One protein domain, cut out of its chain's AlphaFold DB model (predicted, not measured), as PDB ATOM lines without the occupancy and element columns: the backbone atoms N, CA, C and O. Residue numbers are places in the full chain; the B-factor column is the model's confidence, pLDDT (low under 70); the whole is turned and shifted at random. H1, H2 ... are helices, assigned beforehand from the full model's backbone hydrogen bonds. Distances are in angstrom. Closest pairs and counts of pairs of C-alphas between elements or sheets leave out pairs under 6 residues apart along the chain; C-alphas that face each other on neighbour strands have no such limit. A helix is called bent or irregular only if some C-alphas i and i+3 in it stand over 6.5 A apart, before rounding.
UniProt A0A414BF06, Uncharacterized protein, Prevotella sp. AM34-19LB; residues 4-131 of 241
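Overview. This is residues 4 to 131 of the 241 residues of an uncharacterized protein of Prevotella sp. AM34-19LB (UniProt A0A414BF06). One helix, H5, runs through the middle of a compact all-helix domain, with H2, H3 and H6 packed on it from different sides; H2 lies side by side with it and H3 crosses it. H7 covers H2 on the side away from H3, H4 fills the gap between one end of H3 and H6, and H1 sits outside at the corner by H2 and H3, while residues 87 to 95 stick out as a loop. The printed part has 128 residues with seven named helices, H1 to H7 in chain order, and no named strand. The radius of gyration of the C-alphas is 14.3 A, and the spans are 36 by 34 by 32 A.

Arrangement. H7, residues 111 to 129, touches H2, residues 16 to 32, at a steep tilt of 39 degrees, opposite ways; their closest C-alphas, Ser 20 and Glu 124, are 5.1 A apart. H2 touches H5, residues 70 to 86, at a shallow tilt of 10 degrees, opposite ways, closest at the C-alphas of His 32 and Ile 71, 7.1 A. H2, H5 and H7 form a bundle, helices running side by side, though H5 and H7 are close but not clearly touching, with the C-alphas of Leu 74 and Trp 113 closest at 7.0 A. H3, residues 37 to 52, touches H5 at a steep tilt of 61 degrees, closest at the C-alphas of Ala 44 and Leu 80, 5.2 A. H6, residues 97 to 108, forms a helical hairpin with H5, closest at the C-alphas of Phe 81 and Leu 102, 6.4 A. H4, residues 57 to 64, touches H6, closest at the C-alphas of Asp 58 and Leu 98, 4.2 A. H1, residues 4 to 13, only just touches H3, with 3 pairs of C-alphas within 8 A, closest at Leu 9 and Ile 38, 6.7 A. H1 and H2 touch only at the corner, and only just, with 3 pairs. H3 and H7 are apart. Every O i to N i+4 pair is within hydrogen-bond range in H1, H3, H5, H6 and H7; the figures are 11 of 13 in H2 and 2 of 4 in H4.

Along the chain. H1 begins at C-alpha 4, (60.419, 137.129, 31.933). H2 is 24.1 A long, with a kink of 33 degrees near residue 23. H2 and H4 are irregular: C-alphas 20 and 23 are 7.1 A apart, and C-alphas 59 and 62 are 7.3 A apart. H3 is 22.7 A long and H5 24.5 A. H7 measures 27.2 A and ends at C-alpha 129, (35.919, 146.485, 48.693).

Size, cuts and confidence. The C-alphas farthest apart, Leu 4 and Gln 93, are 40.0 A apart. The printed part has no cut and no long link. Residues 88 to 95 have pLDDT under 70.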
ATOM      1  N   LEU A   4      61.298 138.297  31.866       73.25
ATOM      2  CA  LEU A   4      60.419 137.129  31.933       73.25
ATOM      3  C   LEU A   4      59.609 137.051  33.239       73.25
ATOM      4  O   LEU A   4      58.412 136.797  33.186       73.25
ATOM      5  N   GLU A   5      60.213 137.310  34.402       75.56
ATOM      6  CA  GLU A   5      59.479 137.305  35.679       75.56
ATOM      7  C   GLU A   5      58.402 138.391  35.706       75.56
ATOM      8  O   GLU A   5      57.290 138.132  36.156       75.56
ATOM      9  N   SER A   6      58.698 139.580  35.168       79.44
ATOM     10  CA  SER A   6      57.713 140.658  35.033       79.44
ATOM     11  C   SER A   6      56.549 140.249  34.124       79.44
ATOM     12  O   SER A   6      55.393 140.448  34.478       79.44
ATOM     13  N   ARG A   7      56.829 139.606  32.982       79.94
ATOM     14  CA  ARG A   7      55.789 139.111  32.062       79.94
ATOM     15  C   ARG A   7      54.979 137.951  32.658       79.94
ATOM     16  O   ARG A   7      53.781 137.847  32.419       79.94
ATOM     17  N   MET A   8      55.606 137.084  33.453       81.06
ATOM     18  CA  MET A   8      54.903 136.035  34.203       81.06
ATOM     19  C   MET A   8      54.001 136.632  35.283       81.06
ATOM     20  O   MET A   8      52.860 136.201  35.430       81.06
ATOM     21  N   LEU A   9      54.487 137.651  35.996       83.56
ATOM     22  CA  LEU A   9      53.693 138.398  36.962       83.56
ATOM     23  C   LEU A   9      52.458 139.010  36.295       83.56
ATOM     24  O   LEU A   9      51.364 138.843  36.816       83.56
ATOM     25  N   GLU A  10      52.593 139.629  35.121       83.50
ATOM     26  CA  GLU A  10      51.450 140.151  34.353       83.50
ATOM     27  C   GLU A  10      50.416 139.063  34.017       83.50
ATOM     28  O   GLU A  10      49.211 139.287  34.147       83.50
ATOM     29  N   ILE A  11      50.861 137.855  33.646       81.62
ATOM     30  CA  ILE A  11      49.959 136.713  33.423       81.62
ATOM     31  C   ILE A  11      49.239 136.332  34.722       81.62
ATOM     32  O   ILE A  11      48.035 136.059  34.705       81.62
ATOM     33  N   PHE A  12      49.939 136.308  35.855       85.31
ATOM     34  CA  PHE A  12      49.351 135.924  37.138       85.31
ATOM     35  C   PHE A  12      48.432 136.984  37.725       85.31
ATOM     36  O   PHE A  12      47.393 136.616  38.254       85.31
ATOM     37  N   LEU A  13      48.719 138.270  37.530       85.00
ATOM     38  CA  LEU A  13      47.849 139.379  37.935       85.00
ATOM     39  C   LEU A  13      46.497 139.389  37.204       85.00
ATOM     40  O   LEU A  13      45.557 140.027  37.658       85.00
ATOM     41  N   SER A  14      46.354 138.651  36.099       84.06
ATOM     42  CA  SER A  14      45.030 138.393  35.509       84.06
ATOM     43  C   SER A  14      44.204 137.346  36.279       84.06
ATOM     44  O   SER A  14      43.101 137.005  35.862       84.06
ATOM     45  N   ASP A  15      44.757 136.727  37.328       86.62
ATOM     46  CA  ASP A  15      44.055 135.823  38.241       86.62
ATOM     47  C   ASP A  15      43.663 136.569  39.513       86.62
ATOM     48  O   ASP A  15      44.530 136.982  40.284       86.62
ATOM     49  N   GLN A  16      42.363 136.678  39.777       89.50
ATOM     50  CA  GLN A  16      41.906 137.346  40.988       89.50
ATOM     51  C   GLN A  16      42.346 136.613  42.260       89.50
ATOM     52  O   GLN A  16      42.639 137.261  43.261       89.50
ATOM     53  N   LEU A  17      42.461 135.277  42.232       91.31
ATOM     54  CA  LEU A  17      42.998 134.548  43.375       91.31
ATOM     55  C   LEU A  17      44.465 134.913  43.610       91.31
ATOM     56  O   LEU A  17      44.869 135.082  44.755       91.31
ATOM     57  N   PHE A  18      45.268 135.038  42.549       92.38
ATOM     58  CA  PHE A  18      46.659 135.457  42.714       92.38
ATOM     59  C   PHE A  18      46.730 136.845  43.342       92.38
ATOM     60  O   PHE A  18      47.471 137.009  44.304       92.38
ATOM     61  N   CYS A  19      45.926 137.804  42.870       91.25
ATOM     62  CA  CYS A  19      45.858 139.145  43.454       91.25
ATOM     63  C   CYS A  19      45.530 139.098  44.952       91.25
ATOM     64  O   CYS A  19      46.258 139.685  45.746       91.25
ATOM     65  N   SER A  20      44.531 138.308  45.357       92.44
ATOM     66  CA  SER A  20      44.154 138.158  46.770       92.44
ATOM     67  C   SER A  20      45.201 137.444  47.635       92.44
ATOM     68  O   SER A  20      45.229 137.624  48.850       92.44
ATOM     69  N   LEU A  21      46.070 136.615  47.051       95.31
ATOM     70  CA  LEU A  21      47.146 135.942  47.789       95.31
ATOM     71  C   LEU A  21      48.466 136.725  47.756       95.31
ATOM     72  O   LEU A  21      49.297 136.563  48.651       95.31
ATOM     73  N   TYR A  22      48.679 137.568  46.744       94.94
ATOM     74  CA  TYR A  22      49.972 138.174  46.442       94.94
ATOM     75  C   TYR A  22      50.535 139.019  47.596       94.94
ATOM     76  O   TYR A  22      51.669 138.749  47.997       94.94
ATOM     77  N   PRO A  23      49.786 139.949  48.225       95.19
ATOM     78  CA  PRO A  23      50.299 140.716  49.364       95.19
ATOM     79  C   PRO A  23      50.715 139.839  50.548       95.19
ATOM     80  O   PRO A  23      51.712 140.115  51.218       95.19
ATOM     81  N   ALA A  24      49.982 138.751  50.797       96.62
ATOM     82  CA  ALA A  24      50.306 137.811  51.861       96.62
ATOM     83  C   ALA A  24      51.578 137.007  51.547       96.62
ATOM     84  O   ALA A  24      52.399 136.784  52.436       96.62
ATOM     85  N   LEU A  25      51.781 136.624  50.285       96.69
ATOM     86  CA  LEU A  25      53.007 135.962  49.837       96.69
ATOM     87  C   LEU A  25      54.218 136.904  49.887       96.69
ATOM     88  O   LEU A  25      55.270 136.487  50.364       96.69
ATOM     89  N   CYS A  26      54.067 138.175  49.496       96.19
ATOM     90  CA  CYS A  26      55.116 139.192  49.657       96.19
ATOM     91  C   CYS A  26      55.509 139.356  51.130       96.19
ATOM     92  O   CYS A  26      56.689 139.379  51.467       96.19
ATOM     93  N   PHE A  27      54.525 139.390  52.034       96.81
ATOM     94  CA  PHE A  27      54.790 139.426  53.471       96.81
ATOM     95  C   PHE A  27      55.614 138.212  53.938       96.81
ATOM     96  O   PHE A  27      56.543 138.367  54.734       96.81
ATOM     97  N   MET A  28      55.311 137.008  53.443       97.12
ATOM     98  CA  MET A  28      56.075 135.804  53.782       97.12
ATOM     99  C   MET A  28      57.498 135.831  53.210       97.12
ATOM    100  O   MET A  28      58.433 135.407  53.891       97.12
ATOM    101  N   GLU A  29      57.679 136.343  51.993       96.19
ATOM    102  CA  GLU A  29      59.000 136.539  51.385       96.19
ATOM    103  C   GLU A  29      59.853 137.483  52.247       96.19
ATOM    104  O   GLU A  29      60.959 137.126  52.660       96.19
ATOM    105  N   GLU A  30      59.307 138.643  52.613       95.44
ATOM    106  CA  GLU A  30      60.019 139.676  53.372       95.44
ATOM    107  C   GLU A  30      60.322 139.274  54.821       95.44
ATOM    108  O   GLU A  30      61.428 139.501  55.315       95.44
ATOM    109  N   GLN A  31      59.341 138.704  55.529       95.19
ATOM    110  CA  GLN A  31      59.433 138.482  56.978       95.19
ATOM    111  C   GLN A  31      59.918 137.080  57.351       95.19
ATOM    112  O   GLN A  31      60.423 136.871  58.457       95.19
ATOM    113  N   HIS A  32      59.764 136.110  56.448       92.38
ATOM    114  CA  HIS A  32      60.016 134.699  56.732       92.38
ATOM    115  C   HIS A  32      60.957 134.025  55.726       92.38
ATOM    116  O   HIS A  32      61.141 132.812  55.814       92.38
ATOM    117  N   GLN A  33      61.585 134.789  54.820       91.88
ATOM    118  CA  GLN A  33      62.489 134.270  53.782       91.88
ATOM    119  C   GLN A  33      61.820 133.198  52.907       91.88
ATOM    120  O   GLN A  33      62.466 132.242  52.471       91.88
ATOM    121  N   ALA A  34      60.510 133.331  52.678       93.69
ATOM    122  CA  ALA A  34      59.806 132.477  51.733       93.69
ATOM    123  C   ALA A  34      60.326 132.711  50.302       93.69
ATOM    124  O   ALA A  34      60.888 133.772  50.015       93.69
ATOM    125  N   PRO A  35      60.122 131.759  49.376       93.12
ATOM    126  CA  PRO A  35      60.325 132.032  47.962       93.12
ATOM    127  C   PRO A  35      59.422 133.161  47.471       93.12
ATOM    128  O   PRO A  35      58.363 133.415  48.047       93.12
ATOM    129  N   SER A  36      59.804 133.760  46.345       92.75
ATOM    130  CA  SER A  36      58.998 134.801  45.715       92.75
ATOM    131  C   SER A  36      57.574 134.317  45.400       92.75
ATOM    132  O   SER A  36      57.384 133.138  45.068       92.75
ATOM    133  N   PRO A  37      56.563 135.209  45.424       93.12
ATOM    134  CA  PRO A  37      55.175 134.857  45.119       93.12
ATOM    135  C   PRO A  37      55.008 134.128  43.783       93.12
ATOM    136  O   PRO A  37      54.236 133.178  43.680       93.12
ATOM    137  N   ILE A  38      55.784 134.530  42.771       90.06
ATOM    138  CA  ILE A  38      55.833 133.893  41.447       90.06
ATOM    139  C   ILE A  38      56.271 132.431  41.570       90.06
ATOM    140  O   ILE A  38      55.628 131.548  41.005       90.06
ATOM    141  N   LYS A  39      57.343 132.163  42.327       89.50
ATOM    142  CA  LYS A  39      57.859 130.806  42.523       89.50
ATOM    143  C   LYS A  39      56.870 129.945  43.309       89.50
ATOM    144  O   LYS A  39      56.595 128.828  42.883       89.50
ATOM    145  N   VAL A  40      56.292 130.466  44.394       93.25
ATOM    146  CA  VAL A  40      55.264 129.750  45.176       93.25
ATOM    147  C   VAL A  40      54.063 129.396  44.297       93.25
ATOM    148  O   VAL A  40      53.585 128.263  44.321       93.25
ATOM    149  N   TRP A  41      53.586 130.346  43.492       92.19
ATOM    150  CA  TRP A  41      52.452 130.130  42.599       92.19
ATOM    151  C   TRP A  41      52.743 129.072  41.530       92.19
ATOM    152  O   TRP A  41      51.925 128.182  41.305       92.19
ATOM    153  N   MET A  42      53.924 129.126  40.910       87.19
ATOM    154  CA  MET A  42      54.378 128.137  39.927       87.19
ATOM    155  C   MET A  42      54.455 126.724  40.515       87.19
ATOM    156  O   MET A  42      53.922 125.783  39.930       87.19
ATOM    157  N   GLU A  43      55.063 126.576  41.691       89.06
ATOM    158  CA  GLU A  43      55.161 125.288  42.388       89.06
ATOM    159  C   GLU A  43      53.771 124.749  42.761       89.06
ATOM    160  O   GLU A  43      53.465 123.580  42.520       89.06
ATOM    161  N   ALA A  44      52.875 125.602  43.261       91.44
ATOM    162  CA  ALA A  44      51.507 125.202  43.580       91.44
ATOM    163  C   ALA A  44      50.716 124.762  42.333       91.44
ATOM    164  O   ALA A  44      50.012 123.748  42.384       91.44
ATOM    165  N   LEU A  45      50.870 125.457  41.197       86.88
ATOM    166  CA  LEU A  45      50.303 125.032  39.911       86.88
ATOM    167  C   LEU A  45      50.826 123.651  39.499       86.88
ATOM    168  O   LEU A  45      50.045 122.804  39.052       86.88
ATOM    169  N   GLN A  46      52.121 123.393  39.692       82.62
ATOM    170  CA  GLN A  46      52.715 122.088  39.420       82.62
ATOM    171  C   GLN A  46      52.078 120.989  40.260       82.62
ATOM    172  O   GLN A  46      51.702 119.932  39.747       82.62
ATOM    173  N   ILE A  47      51.983 121.225  41.568       86.19
ATOM    174  CA  ILE A  47      51.460 120.251  42.517       86.19
ATOM    175  C   ILE A  47      49.988 119.995  42.210       86.19
ATOM    176  O   ILE A  47      49.581 118.834  42.174       86.19
ATOM    177  N   LYS A  48      49.213 121.034  41.875       86.19
ATOM    178  CA  LYS A  48      47.829 120.896  41.411       86.19
ATOM    179  C   LYS A  48      47.736 119.941  40.219       86.19
ATOM    180  O   LYS A  48      47.013 118.950  40.295       86.19
ATOM    181  N   GLN A  49      48.512 120.163  39.163       78.38
ATOM    182  CA  GLN A  49      48.487 119.288  37.983       78.38
ATOM    183  C   GLN A  49      48.963 117.867  38.287       78.38
ATOM    184  O   GLN A  49      48.406 116.893  37.785       78.38
ATOM    185  N   ASN A  50      49.978 117.719  39.139       79.00
ATOM    186  CA  ASN A  50      50.421 116.404  39.580       79.00
ATOM    187  C   ASN A  50      49.310 115.686  40.347       79.00
ATOM    188  O   ASN A  50      49.091 114.504  40.105       79.00
ATOM    189  N   THR A  51      48.573 116.376  41.223       80.62
ATOM    190  CA  THR A  51      47.466 115.775  41.982       80.62
ATOM    191  C   THR A  51      46.333 115.285  41.082       80.62
ATOM    192  O   THR A  51      45.747 114.245  41.376       80.62
ATOM    193  N   GLU A  52      46.087 115.941  39.945       77.06
ATOM    194  CA  GLU A  52      45.089 115.518  38.950       77.06
ATOM    195  C   GLU A  52      45.441 114.175  38.286       77.06
ATOM    196  O   GLU A  52      44.548 113.445  37.852       77.06
ATOM    197  N   LYS A  53      46.725 113.787  38.270       77.00
ATOM    198  CA  LYS A  53      47.188 112.497  37.728       77.00
ATOM    199  C   LYS A  53      46.950 111.312  38.675       77.00
ATOM    200  O   LYS A  53      47.106 110.164  38.258       77.00
ATOM    201  N   PHE A  54      46.578 111.546  39.937       73.88
ATOM    202  CA  PHE A  54      46.444 110.490  40.946       73.88
ATOM    203  C   PHE A  54      45.026 110.385  41.510       73.88
ATOM    204  O   PHE A  54      44.516 111.307  42.138       73.88
ATOM    205  N   CYS A  55      44.431 109.188  41.444       72.56
ATOM    206  CA  CYS A  55      43.104 108.928  42.025       72.56
ATOM    207  C   CYS A  55      43.038 109.121  43.554       72.56
ATOM    208  O   CYS A  55      41.957 109.318  44.103       72.56
ATOM    209  N   ARG A  56      44.178 109.017  44.254       81.12
ATOM    210  CA  ARG A  56      44.310 109.180  45.714       81.12
ATOM    211  C   ARG A  56      45.409 110.178  46.066       81.12
ATOM    212  O   ARG A  56      46.315 109.882  46.848       81.12
ATOM    213  N   ALA A  57      45.336 111.360  45.453       84.38
ATOM    214  CA  ALA A  57      46.245 112.469  45.727       84.38
ATOM    215  C   ALA A  57      46.340 112.806  47.230       84.38
ATOM    216  O   ALA A  57      47.409 113.158  47.718       84.38
ATOM    217  N   ASP A  58      45.262 112.596  47.993       84.38
ATOM    218  CA  ASP A  58      45.194 112.785  49.446       84.38
ATOM    219  C   ASP A  58      46.222 111.968  50.246       84.38
ATOM    220  O   ASP A  58      46.661 112.400  51.309       84.38
ATOM    221  N   ILE A  59      46.627 110.797  49.744       85.94
ATOM    222  CA  ILE A  59      47.606 109.930  50.421       85.94
ATOM    223  C   ILE A  59      49.038 110.417  50.173       85.94
ATOM    224  O   ILE A  59      49.917 110.250  51.020       85.94
ATOM    225  N   ILE A  60      49.288 110.993  48.999       86.94
ATOM    226  CA  ILE A  60      50.634 111.340  48.534       86.94
ATOM    227  C   ILE A  60      50.959 112.823  48.703       86.94
ATOM    228  O   ILE A  60      52.132 113.174  48.644       86.94
ATOM    229  N   ILE A  61      49.961 113.676  48.952       89.44
ATOM    230  CA  ILE A  61      50.130 115.132  48.997       89.44
ATOM    231  C   ILE A  61      51.201 115.566  49.999       89.44
ATOM    232  O   ILE A  61      52.080 116.342  49.656       89.44
ATOM    233  N   GLY A  62      51.241 114.967  51.193       88.44
ATOM    234  CA  GLY A  62      52.275 115.282  52.184       88.44
ATOM    235  C   GLY A  62      53.695 114.911  51.737       88.44
ATOM    236  O   GLY A  62      54.655 115.519  52.193       88.44
ATOM    237  N   ARG A  63      53.852 113.942  50.823       88.38
ATOM    238  CA  ARG A  63      55.163 113.604  50.245       88.38
ATOM    239  C   ARG A  63      55.614 114.624  49.206       88.38
ATOM    240  O   ARG A  63      56.811 114.784  49.030       88.38
ATOM    241  N   MET A  64      54.680 115.315  48.550       88.44
ATOM    242  CA  MET A  64      55.002 116.352  47.561       88.44
ATOM    243  C   MET A  64      55.662 117.584  48.200       88.44
ATOM    244  O   MET A  64      56.349 118.323  47.507       88.44
ATOM    245  N   PHE A  65      55.508 117.763  49.517       90.81
ATOM    246  CA  PHE A  65      56.119 118.847  50.295       90.81
ATOM    247  C   PHE A  65      57.284 118.391  51.189       90.81
ATOM    248  O   PHE A  65      57.885 119.213  51.871       90.81
ATOM    249  N   ALA A  66      57.611 117.093  51.220       87.94
ATOM    250  CA  ALA A  66      58.507 116.528  52.236       87.94
ATOM    251  C   ALA A  66      59.948 117.066  52.180       87.94
ATOM    252  O   ALA A  66      60.602 117.143  53.218       87.94
ATOM    253  N   ASP A  67      60.415 117.450  50.993       88.38
ATOM    254  CA  ASP A  67      61.777 117.953  50.778       88.38
ATOM    255  C   ASP A  67      61.875 119.487  50.890       88.38
ATOM    256  O   ASP A  67      62.957 120.054  50.737       88.38
ATOM    257  N   LYS A  68      60.752 120.170  51.143       91.56
ATOM    258  CA  LYS A  68      60.670 121.633  51.197       91.56
ATOM    259  C   LYS A  68      60.868 122.139  52.623       91.56
ATOM    260  O   LYS A  68      60.555 121.455  53.600       91.56
ATOM    261  N   SER A  69      61.380 123.361  52.764       94.19
ATOM    262  CA  SER A  69      61.430 124.012  54.074       94.19
ATOM    263  C   SER A  69      60.018 124.241  54.629       94.19
ATOM    264  O   SER A  69      59.035 124.286  53.891       94.19
ATOM    265  N   GLN A  70      59.900 124.433  55.947       94.62
ATOM    266  CA  GLN A  70      58.602 124.660  56.595       94.62
ATOM    267  C   GLN A  70      57.844 125.862  56.006       94.62
ATOM    268  O   GLN A  70      56.618 125.829  55.927       94.62
ATOM    269  N   ILE A  71      58.563 126.921  55.622       95.69
ATOM    270  CA  ILE A  71      57.974 128.144  55.067       95.69
ATOM    271  C   ILE A  71      57.556 127.936  53.610       95.69
ATOM    272  O   ILE A  71      56.455 128.338  53.238       95.69
ATOM    273  N   GLU A  72      58.392 127.266  52.812       94.94
ATOM    274  CA  GLU A  72      58.061 126.878  51.437       94.94
ATOM    275  C   GLU A  72      56.802 126.014  51.393       94.94
ATOM    276  O   GLU A  72      55.841 126.366  50.710       94.94
ATOM    277  N   ALA A  73      56.778 124.938  52.187       95.81
ATOM    278  CA  ALA A  73      55.636 124.038  52.272       95.81
ATOM    279  C   ALA A  73      54.360 124.792  52.667       95.81
ATOM    280  O   ALA A  73      53.353 124.670  51.982       95.81
ATOM    281  N   LEU A  74      54.416 125.645  53.697       97.19
ATOM    282  CA  LEU A  74      53.258 126.426  54.137       97.19
ATOM    283  C   LEU A  74      52.677 127.304  53.019       97.19
ATOM    284  O   LEU A  74      51.462 127.330  52.821       97.19
ATOM    285  N   CYS A  75      53.531 128.052  52.316       97.12
ATOM    286  CA  CYS A  75      53.077 128.988  51.289       97.12
ATOM    287  C   CYS A  75      52.452 128.239  50.105       97.12
ATOM    288  O   CYS A  75      51.383 128.611  49.625       97.12
ATOM    289  N   GLU A  76      53.084 127.154  49.663       96.19
ATOM    290  CA  GLU A  76      52.598 126.359  48.536       96.19
ATOM    291  C   GLU A  76      51.350 125.537  48.883       96.19
ATOM    292  O   GLU A  76      50.426 125.457  48.073       96.19
ATOM    293  N   GLU A  77      51.276 124.969  50.092       95.94
ATOM    294  CA  GLU A  77      50.078 124.299  50.609       95.94
ATOM    295  C   GLU A  77      48.888 125.260  50.655       95.94
ATOM    296  O   GLU A  77      47.780 124.882  50.264       95.94
ATOM    297  N   ALA A  78      49.113 126.502  51.099       96.06
ATOM    298  CA  ALA A  78      48.077 127.524  51.165       96.06
ATOM    299  C   ALA A  78      47.575 127.880  49.764       96.06
ATOM    300  O   ALA A  78      46.377 127.785  49.503       96.06
ATOM    301  N   VAL A  79      48.481 128.209  48.839       95.44
ATOM    302  CA  VAL A  79      48.111 128.531  47.453       95.44
ATOM    303  C   VAL A  79      47.362 127.369  46.801       95.44
ATOM    304  O   VAL A  79      46.301 127.578  46.215       95.44
ATOM    305  N   LEU A  80      47.846 126.133  46.952       93.12
ATOM    306  CA  LEU A  80      47.178 124.950  46.409       93.12
ATOM    307  C   LEU A  80      45.783 124.748  47.010       93.12
ATOM    308  O   LEU A  80      44.835 124.442  46.282       93.12
ATOM    309  N   PHE A  81      45.638 124.913  48.328       91.81
ATOM    310  CA  PHE A  81      44.344 124.816  48.997       91.81
ATOM    311  C   PHE A  81      43.352 125.823  48.410       91.81
ATOM    312  O   PHE A  81      42.238 125.443  48.045       91.81
ATOM    313  N   TYR A  82      43.789 127.071  48.239       91.00
ATOM    314  CA  TYR A  82      42.996 128.137  47.642       91.00
ATOM    315  C   TYR A  82      42.626 127.857  46.178       91.00
ATOM    316  O   TYR A  82      41.455 127.944  45.812       91.00
ATOM    317  N   MET A  83      43.571 127.398  45.355       89.06
ATOM    318  CA  MET A  83      43.279 126.984  43.978       89.06
ATOM    319  C   MET A  83      42.222 125.872  43.926       89.06
ATOM    320  O   MET A  83      41.360 125.869  43.053       89.06
ATOM    321  N   LEU A  84      42.254 124.908  44.850       84.75
ATOM    322  CA  LEU A  84      41.303 123.789  44.868       84.75
ATOM    323  C   LEU A  84      39.903 124.174  45.364       84.75
ATOM    324  O   LEU A  84      38.935 123.479  45.040       84.75
ATOM    325  N   ILE A  85      39.769 125.216  46.187       82.12
ATOM    326  CA  ILE A  85      38.448 125.713  46.608       82.12
ATOM    327  C   ILE A  85      37.817 126.619  45.547       82.12
ATOM    328  O   ILE A  85      36.594 126.607  45.422       82.12
ATOM    329  N   THR A  86      38.623 127.340  44.763       80.00
ATOM    330  CA  THR A  86      38.147 128.194  43.662       80.00
ATOM    331  C   THR A  86      37.898 127.396  42.383       80.00
ATOM    332  O   THR A  86      36.988 127.716  41.618       80.00
ATOM    333  N   THR A  87      38.642 126.308  42.162       73.12
ATOM    334  CA  THR A  87      38.370 125.374  41.063       73.12
ATOM    335  C   THR A  87      37.062 124.621  41.347       73.12
ATOM    336  O   THR A  87      37.010 123.750  42.213       73.12
ATOM    337  N   GLY A  88      36.006 124.924  40.588       57.59
ATOM    338  CA  GLY A  88      34.798 124.096  40.527       57.59
ATOM    339  C   GLY A  88      33.688 124.450  41.520       57.59
ATOM    340  O   GLY A  88      33.303 123.624  42.350       57.59
ATOM    341  N   GLN A  89      33.042 125.609  41.327       47.19
ATOM    342  CA  GLN A  89      31.723 125.903  41.919       47.19
ATOM    343  C   GLN A  89      30.617 124.878  41.547       47.19
ATOM    344  O   GLN A  89      29.501 124.977  42.064       47.19
ATOM    345  N   GLU A  90      30.897 123.882  40.700       45.00
ATOM    346  CA  GLU A  90      29.952 122.838  40.283       45.00
ATOM    347  C   GLU A  90      30.015 121.540  41.121       45.00
ATOM    348  O   GLU A  90      29.011 120.838  41.204       45.00
ATOM    349  N   GLU A  91      31.097 121.246  41.859       47.91
ATOM    350  CA  GLU A  91      31.175 120.057  42.741       47.91
ATOM    351  C   GLU A  91      30.851 120.379  44.216       47.91
ATOM    352  O   GLU A  91      31.509 119.918  45.150       47.91
ATOM    353  N   LYS A  92      29.794 121.166  44.448       46.56
ATOM    354  CA  LYS A  92      29.350 121.684  45.764       46.56
ATOM    355  C   LYS A  92      29.037 120.636  46.856       46.56
ATOM    356  O   LYS A  92      28.572 121.017  47.926       46.56
ATOM    357  N   GLN A  93      29.263 119.335  46.641       42.22
ATOM    358  CA  GLN A  93      28.860 118.270  47.577       42.22
ATOM    359  C   GLN A  93      29.913 117.216  47.949       42.22
ATOM    360  O   GLN A  93      29.573 116.280  48.672       42.22
ATOM    361  N   LYS A  94      31.186 117.336  47.557       47.22
ATOM    362  CA  LYS A  94      32.221 116.439  48.104       47.22
ATOM    363  C   LYS A  94      33.284 117.211  48.882       47.22
ATOM    364  O   LYS A  94      33.988 118.026  48.289       47.22
ATOM    365  N   PRO A  95      33.493 116.898  50.176       50.41
ATOM    366  CA  PRO A  95      34.820 117.013  50.755       50.41
ATOM    367  C   PRO A  95      35.711 116.095  49.916       50.41
ATOM    368  O   PRO A  95      35.605 114.867  49.980       50.41
ATOM    369  N   THR A  96      36.518 116.663  49.023       73.25
ATOM    370  CA  THR A  96      37.543 115.864  48.365       73.25
ATOM    371  C   THR A  96      38.575 115.576  49.447       73.25
ATOM    372  O   THR A  96      39.072 116.498  50.084       73.25
ATOM    373  N   ALA A  97      38.880 114.304  49.712       84.06
ATOM    374  CA  ALA A  97      39.822 113.899  50.767       84.06
ATOM    375  C   ALA A  97      41.172 114.654  50.703       84.06
ATOM    376  O   ALA A  97      41.874 114.767  51.707       84.06
ATOM    377  N   LEU A  98      41.508 115.202  49.530       85.56
ATOM    378  CA  LEU A  98      42.631 116.100  49.291       85.56
ATOM    379  C   LEU A  98      42.505 117.448  50.025       85.56
ATOM    380  O   LEU A  98      43.472 117.863  50.655       85.56
ATOM    381  N   LYS A  99      41.334 118.104  50.004       86.62
ATOM    382  CA  LYS A  99      41.079 119.343  50.764       86.62
ATOM    383  C   LYS A  99      41.255 119.104  52.265       86.62
ATOM    384  O   LYS A  99      41.939 119.878  52.924       86.62
ATOM    385  N   ASP A 100      40.744 117.985  52.782       88.06
ATOM    386  CA  ASP A 100      40.911 117.606  54.194       88.06
ATOM    387  C   ASP A 100      42.363 117.250  54.540       88.06
ATOM    388  O   ASP A 100      42.833 117.477  55.658       88.06
ATOM    389  N   ALA A 101      43.093 116.635  53.609       90.81
ATOM    390  CA  ALA A 101      44.517 116.368  53.779       90.81
ATOM    391  C   ALA A 101      45.318 117.677  53.838       90.81
ATOM    392  O   ALA A 101      46.088 117.850  54.779       90.81
ATOM    393  N   LEU A 102      45.076 118.612  52.916       91.75
ATOM    394  CA  LEU A 102      45.728 119.926  52.889       91.75
ATOM    395  C   LEU A 102      45.386 120.770  54.114       91.75
ATOM    396  O   LEU A 102      46.288 121.288  54.758       91.75
ATOM    397  N   ALA A 103      44.115 120.823  54.520       91.56
ATOM    398  CA  ALA A 103      43.716 121.520  55.741       91.56
ATOM    399  C   ALA A 103      44.459 120.976  56.972       91.56
ATOM    400  O   ALA A 103      44.905 121.737  57.829       91.56
ATOM    401  N   ARG A 104      44.654 119.653  57.056       94.06
ATOM    402  CA  ARG A 104      45.449 119.038  58.129       94.06
ATOM    403  C   ARG A 104      46.935 119.371  58.048       94.06
ATOM    404  O   ARG A 104      47.566 119.390  59.099       94.06
ATOM    405  N   LEU A 105      47.499 119.579  56.859       94.62
ATOM    406  CA  LEU A 105      48.884 120.029  56.712       94.62
ATOM    407  C   LEU A 105      49.024 121.484  57.177       94.62
ATOM    408  O   LEU A 105      49.771 121.732  58.121       94.62
ATOM    409  N   LEU A 106      48.164 122.382  56.690       95.62
ATOM    410  CA  LEU A 106      48.109 123.786  57.111       95.62
ATOM    411  C   LEU A 106      47.976 123.936  58.634       95.62
ATOM    412  O   LEU A 106      48.718 124.686  59.266       95.62
ATOM    413  N   LEU A 107      47.098 123.150  59.265       94.31
ATOM    414  CA  LEU A 107      46.935 123.164  60.723       94.31
ATOM    415  C   LEU A 107      48.204 122.754  61.490       94.31
ATOM    416  O   LEU A 107      48.405 123.222  62.611       94.31
ATOM    417  N   LYS A 108      49.084 121.922  60.914       95.50
ATOM    418  CA  LYS A 108      50.361 121.548  61.552       95.50
ATOM    419  C   LYS A 108      51.357 122.704  61.601       95.50
ATOM    420  O   LYS A 108      52.235 122.684  62.460       95.50
ATOM    421  N   HIS A 109      51.217 123.710  60.739       95.06
ATOM    422  CA  HIS A 109      52.062 124.906  60.770       95.06
ATOM    423  C   HIS A 109      51.709 125.870  61.916       95.06
ATOM    424  O   HIS A 109      52.484 126.781  62.212       95.06
ATOM    425  N   GLY A 110      50.580 125.661  62.605       94.81
ATOM    426  CA  GLY A 110      50.236 126.374  63.835       94.81
ATOM    427  C   GLY A 110      50.127 127.889  63.642       94.81
ATOM    428  O   GLY A 110      49.344 128.365  62.822       94.81
ATOM    429  N   GLU A 111      50.901 128.654  64.414       95.56
ATOM    430  CA  GLU A 111      50.869 130.124  64.376       95.56
ATOM    431  C   GLU A 111      51.304 130.705  63.026       95.56
ATOM    432  O   GLU A 111      50.757 131.718  62.605       95.56
ATOM    433  N   LEU A 112      52.222 130.049  62.305       95.50
ATOM    434  CA  LEU A 112      52.639 130.522  60.980       95.50
ATOM    435  C   LEU A 112      51.470 130.500  59.990       95.50
ATOM    436  O   LEU A 112      51.276 131.458  59.243       95.50
ATOM    437  N   TRP A 113      50.648 129.446  60.035       97.19
ATOM    438  CA  TRP A 113      49.433 129.382  59.228       97.19
ATOM    439  C   TRP A 113      48.432 130.465  59.624       97.19
ATOM    440  O   TRP A 113      47.886 131.120  58.747       97.19
ATOM    441  N   LYS A 114      48.227 130.718  60.922       95.75
ATOM    442  CA  LYS A 114      47.329 131.798  61.368       95.75
ATOM    443  C   LYS A 114      47.787 133.169  60.873       95.75
ATOM    444  O   LYS A 114      46.957 133.950  60.417       95.75
ATOM    445  N   THR A 115      49.086 133.456  60.943       96.56
ATOM    446  CA  THR A 115      49.651 134.710  60.431       96.56
ATOM    447  C   THR A 115      49.407 134.852  58.931       96.56
ATOM    448  O   THR A 115      48.875 135.877  58.505       96.56
ATOM    449  N   LEU A 116      49.736 133.820  58.145       97.06
ATOM    450  CA  LEU A 116      49.511 133.825  56.699       97.06
ATOM    451  C   LEU A 116      48.019 133.972  56.365       97.06
ATOM    452  O   LEU A 116      47.647 134.834  55.577       97.06
ATOM    453  N   TYR A 117      47.157 133.191  57.013       96.38
ATOM    454  CA  TYR A 117      45.710 133.229  56.812       96.38
ATOM    455  C   TYR A 117      45.114 134.612  57.095       96.38
ATOM    456  O   TYR A 117      44.326 135.115  56.301       96.38
ATOM    457  N   ASN A 118      45.516 135.262  58.191       96.62
ATOM    458  CA  ASN A 118      45.046 136.609  58.511       96.62
ATOM    459  C   ASN A 118      45.480 137.631  57.453       96.62
ATOM    460  O   ASN A 118      44.719 138.542  57.136       96.62
ATOM    461  N   LYS A 119      46.686 137.479  56.893       96.62
ATOM    462  CA  LYS A 119      47.168 138.335  55.804       96.62
ATOM    463  C   LYS A 119      46.410 138.111  54.503       96.62
ATOM    464  O   LYS A 119      46.081 139.085  53.836       96.62
ATOM    465  N   ILE A 120      46.086 136.860  54.189       95.44
ATOM    466  CA  ILE A 120      45.232 136.525  53.048       95.44
ATOM    467  C   ILE A 120      43.842 137.144  53.234       95.44
ATOM    468  O   ILE A 120      43.385 137.865  52.359       95.44
ATOM    469  N   ARG A 121      43.204 136.954  54.397       94.44
ATOM    470  CA  ARG A 121      41.884 137.539  54.695       94.44
ATOM    471  C   ARG A 121      41.862 139.056  54.573       94.44
ATOM    472  O   ARG A 121      40.909 139.595  54.028       94.44
ATOM    473  N   GLN A 122      42.905 139.725  55.061       94.62
ATOM    474  CA  GLN A 122      43.037 141.171  54.913       94.62
ATOM    475  C   GLN A 122      43.052 141.572  53.427       94.62
ATOM    476  O   GLN A 122      42.309 142.461  53.029       94.62
ATOM    477  N   SER A 123      43.864 140.897  52.611       93.00
ATOM    478  CA  SER A 123      43.961 141.188  51.178       93.00
ATOM    479  C   SER A 123      42.675 140.858  50.416       93.00
ATOM    480  O   SER A 123      42.309 141.593  49.508       93.00
ATOM    481  N   GLU A 124      41.981 139.774  50.769       91.38
ATOM    482  CA  GLU A 124      40.668 139.441  50.202       91.38
ATOM    483  C   GLU A 124      39.646 140.547  50.484       91.38
ATOM    484  O   GLU A 124      38.946 140.974  49.574       91.38
ATOM    485  N   GLU A 125      39.580 141.038  51.725       91.75
ATOM    486  CA  GLU A 125      38.659 142.113  52.115       91.75
ATOM    487  C   GLU A 125      38.962 143.425  51.377       91.75
ATOM    488  O   GLU A 125      38.036 144.127  50.973       91.75
ATOM    489  N   GLU A 126      40.240 143.750  51.173       92.12
ATOM    490  CA  GLU A 126      40.668 144.918  50.396       92.12
ATOM    491  C   GLU A 126      40.235 144.803  48.919       92.12
ATOM    492  O   GLU A 126      39.612 145.726  48.398       92.12
ATOM    493  N   GLU A 127      40.456 143.653  48.274       91.12
ATOM    494  CA  GLU A 127      40.025 143.401  46.886       91.12
ATOM    495  C   GLU A 127      38.491 143.407  46.732       91.12
ATOM    496  O   GLU A 127      37.948 144.000  45.795       91.12
ATOM    497  N   GLU A 128      37.764 142.804  47.679       90.50
ATOM    498  CA  GLU A 128      36.297 142.773  47.678       90.50
ATOM    499  C   GLU A 128      35.695 144.186  47.792       90.50
ATOM    500  O   GLU A 128      34.685 144.486  47.145       90.50
ATOM    501  N   LEU A 129      36.321 145.077  48.573       92.19
ATOM    502  CA  LEU A 129      35.919 146.485  48.693       92.19
ATOM    503  C   LEU A 129      36.105 147.266  47.385       92.19
ATOM    504  O   LEU A 129      35.328 148.183  47.111       92.19
ATOM    505  N   GLU A 130      37.086 146.888  46.566       90.88
ATOM    506  CA  GLU A 130      37.301 147.443  45.223       90.88
ATOM    507  C   GLU A 130      36.374 146.821  44.163       90.88
ATOM    508  O   GLU A 130      36.317 147.277  43.020       90.88
ATOM    509  N   GLY A 131      35.560 145.835  44.554       88.94
ATOM    510  CA  GLY A 131      34.623 145.144  43.674       88.94
ATOM    511  C   GLY A 131      35.256 143.992  42.897       88.94
ATOM    512  O   GLY A 131      34.643 143.493  41.949       88.94
TER     513      GLY A 131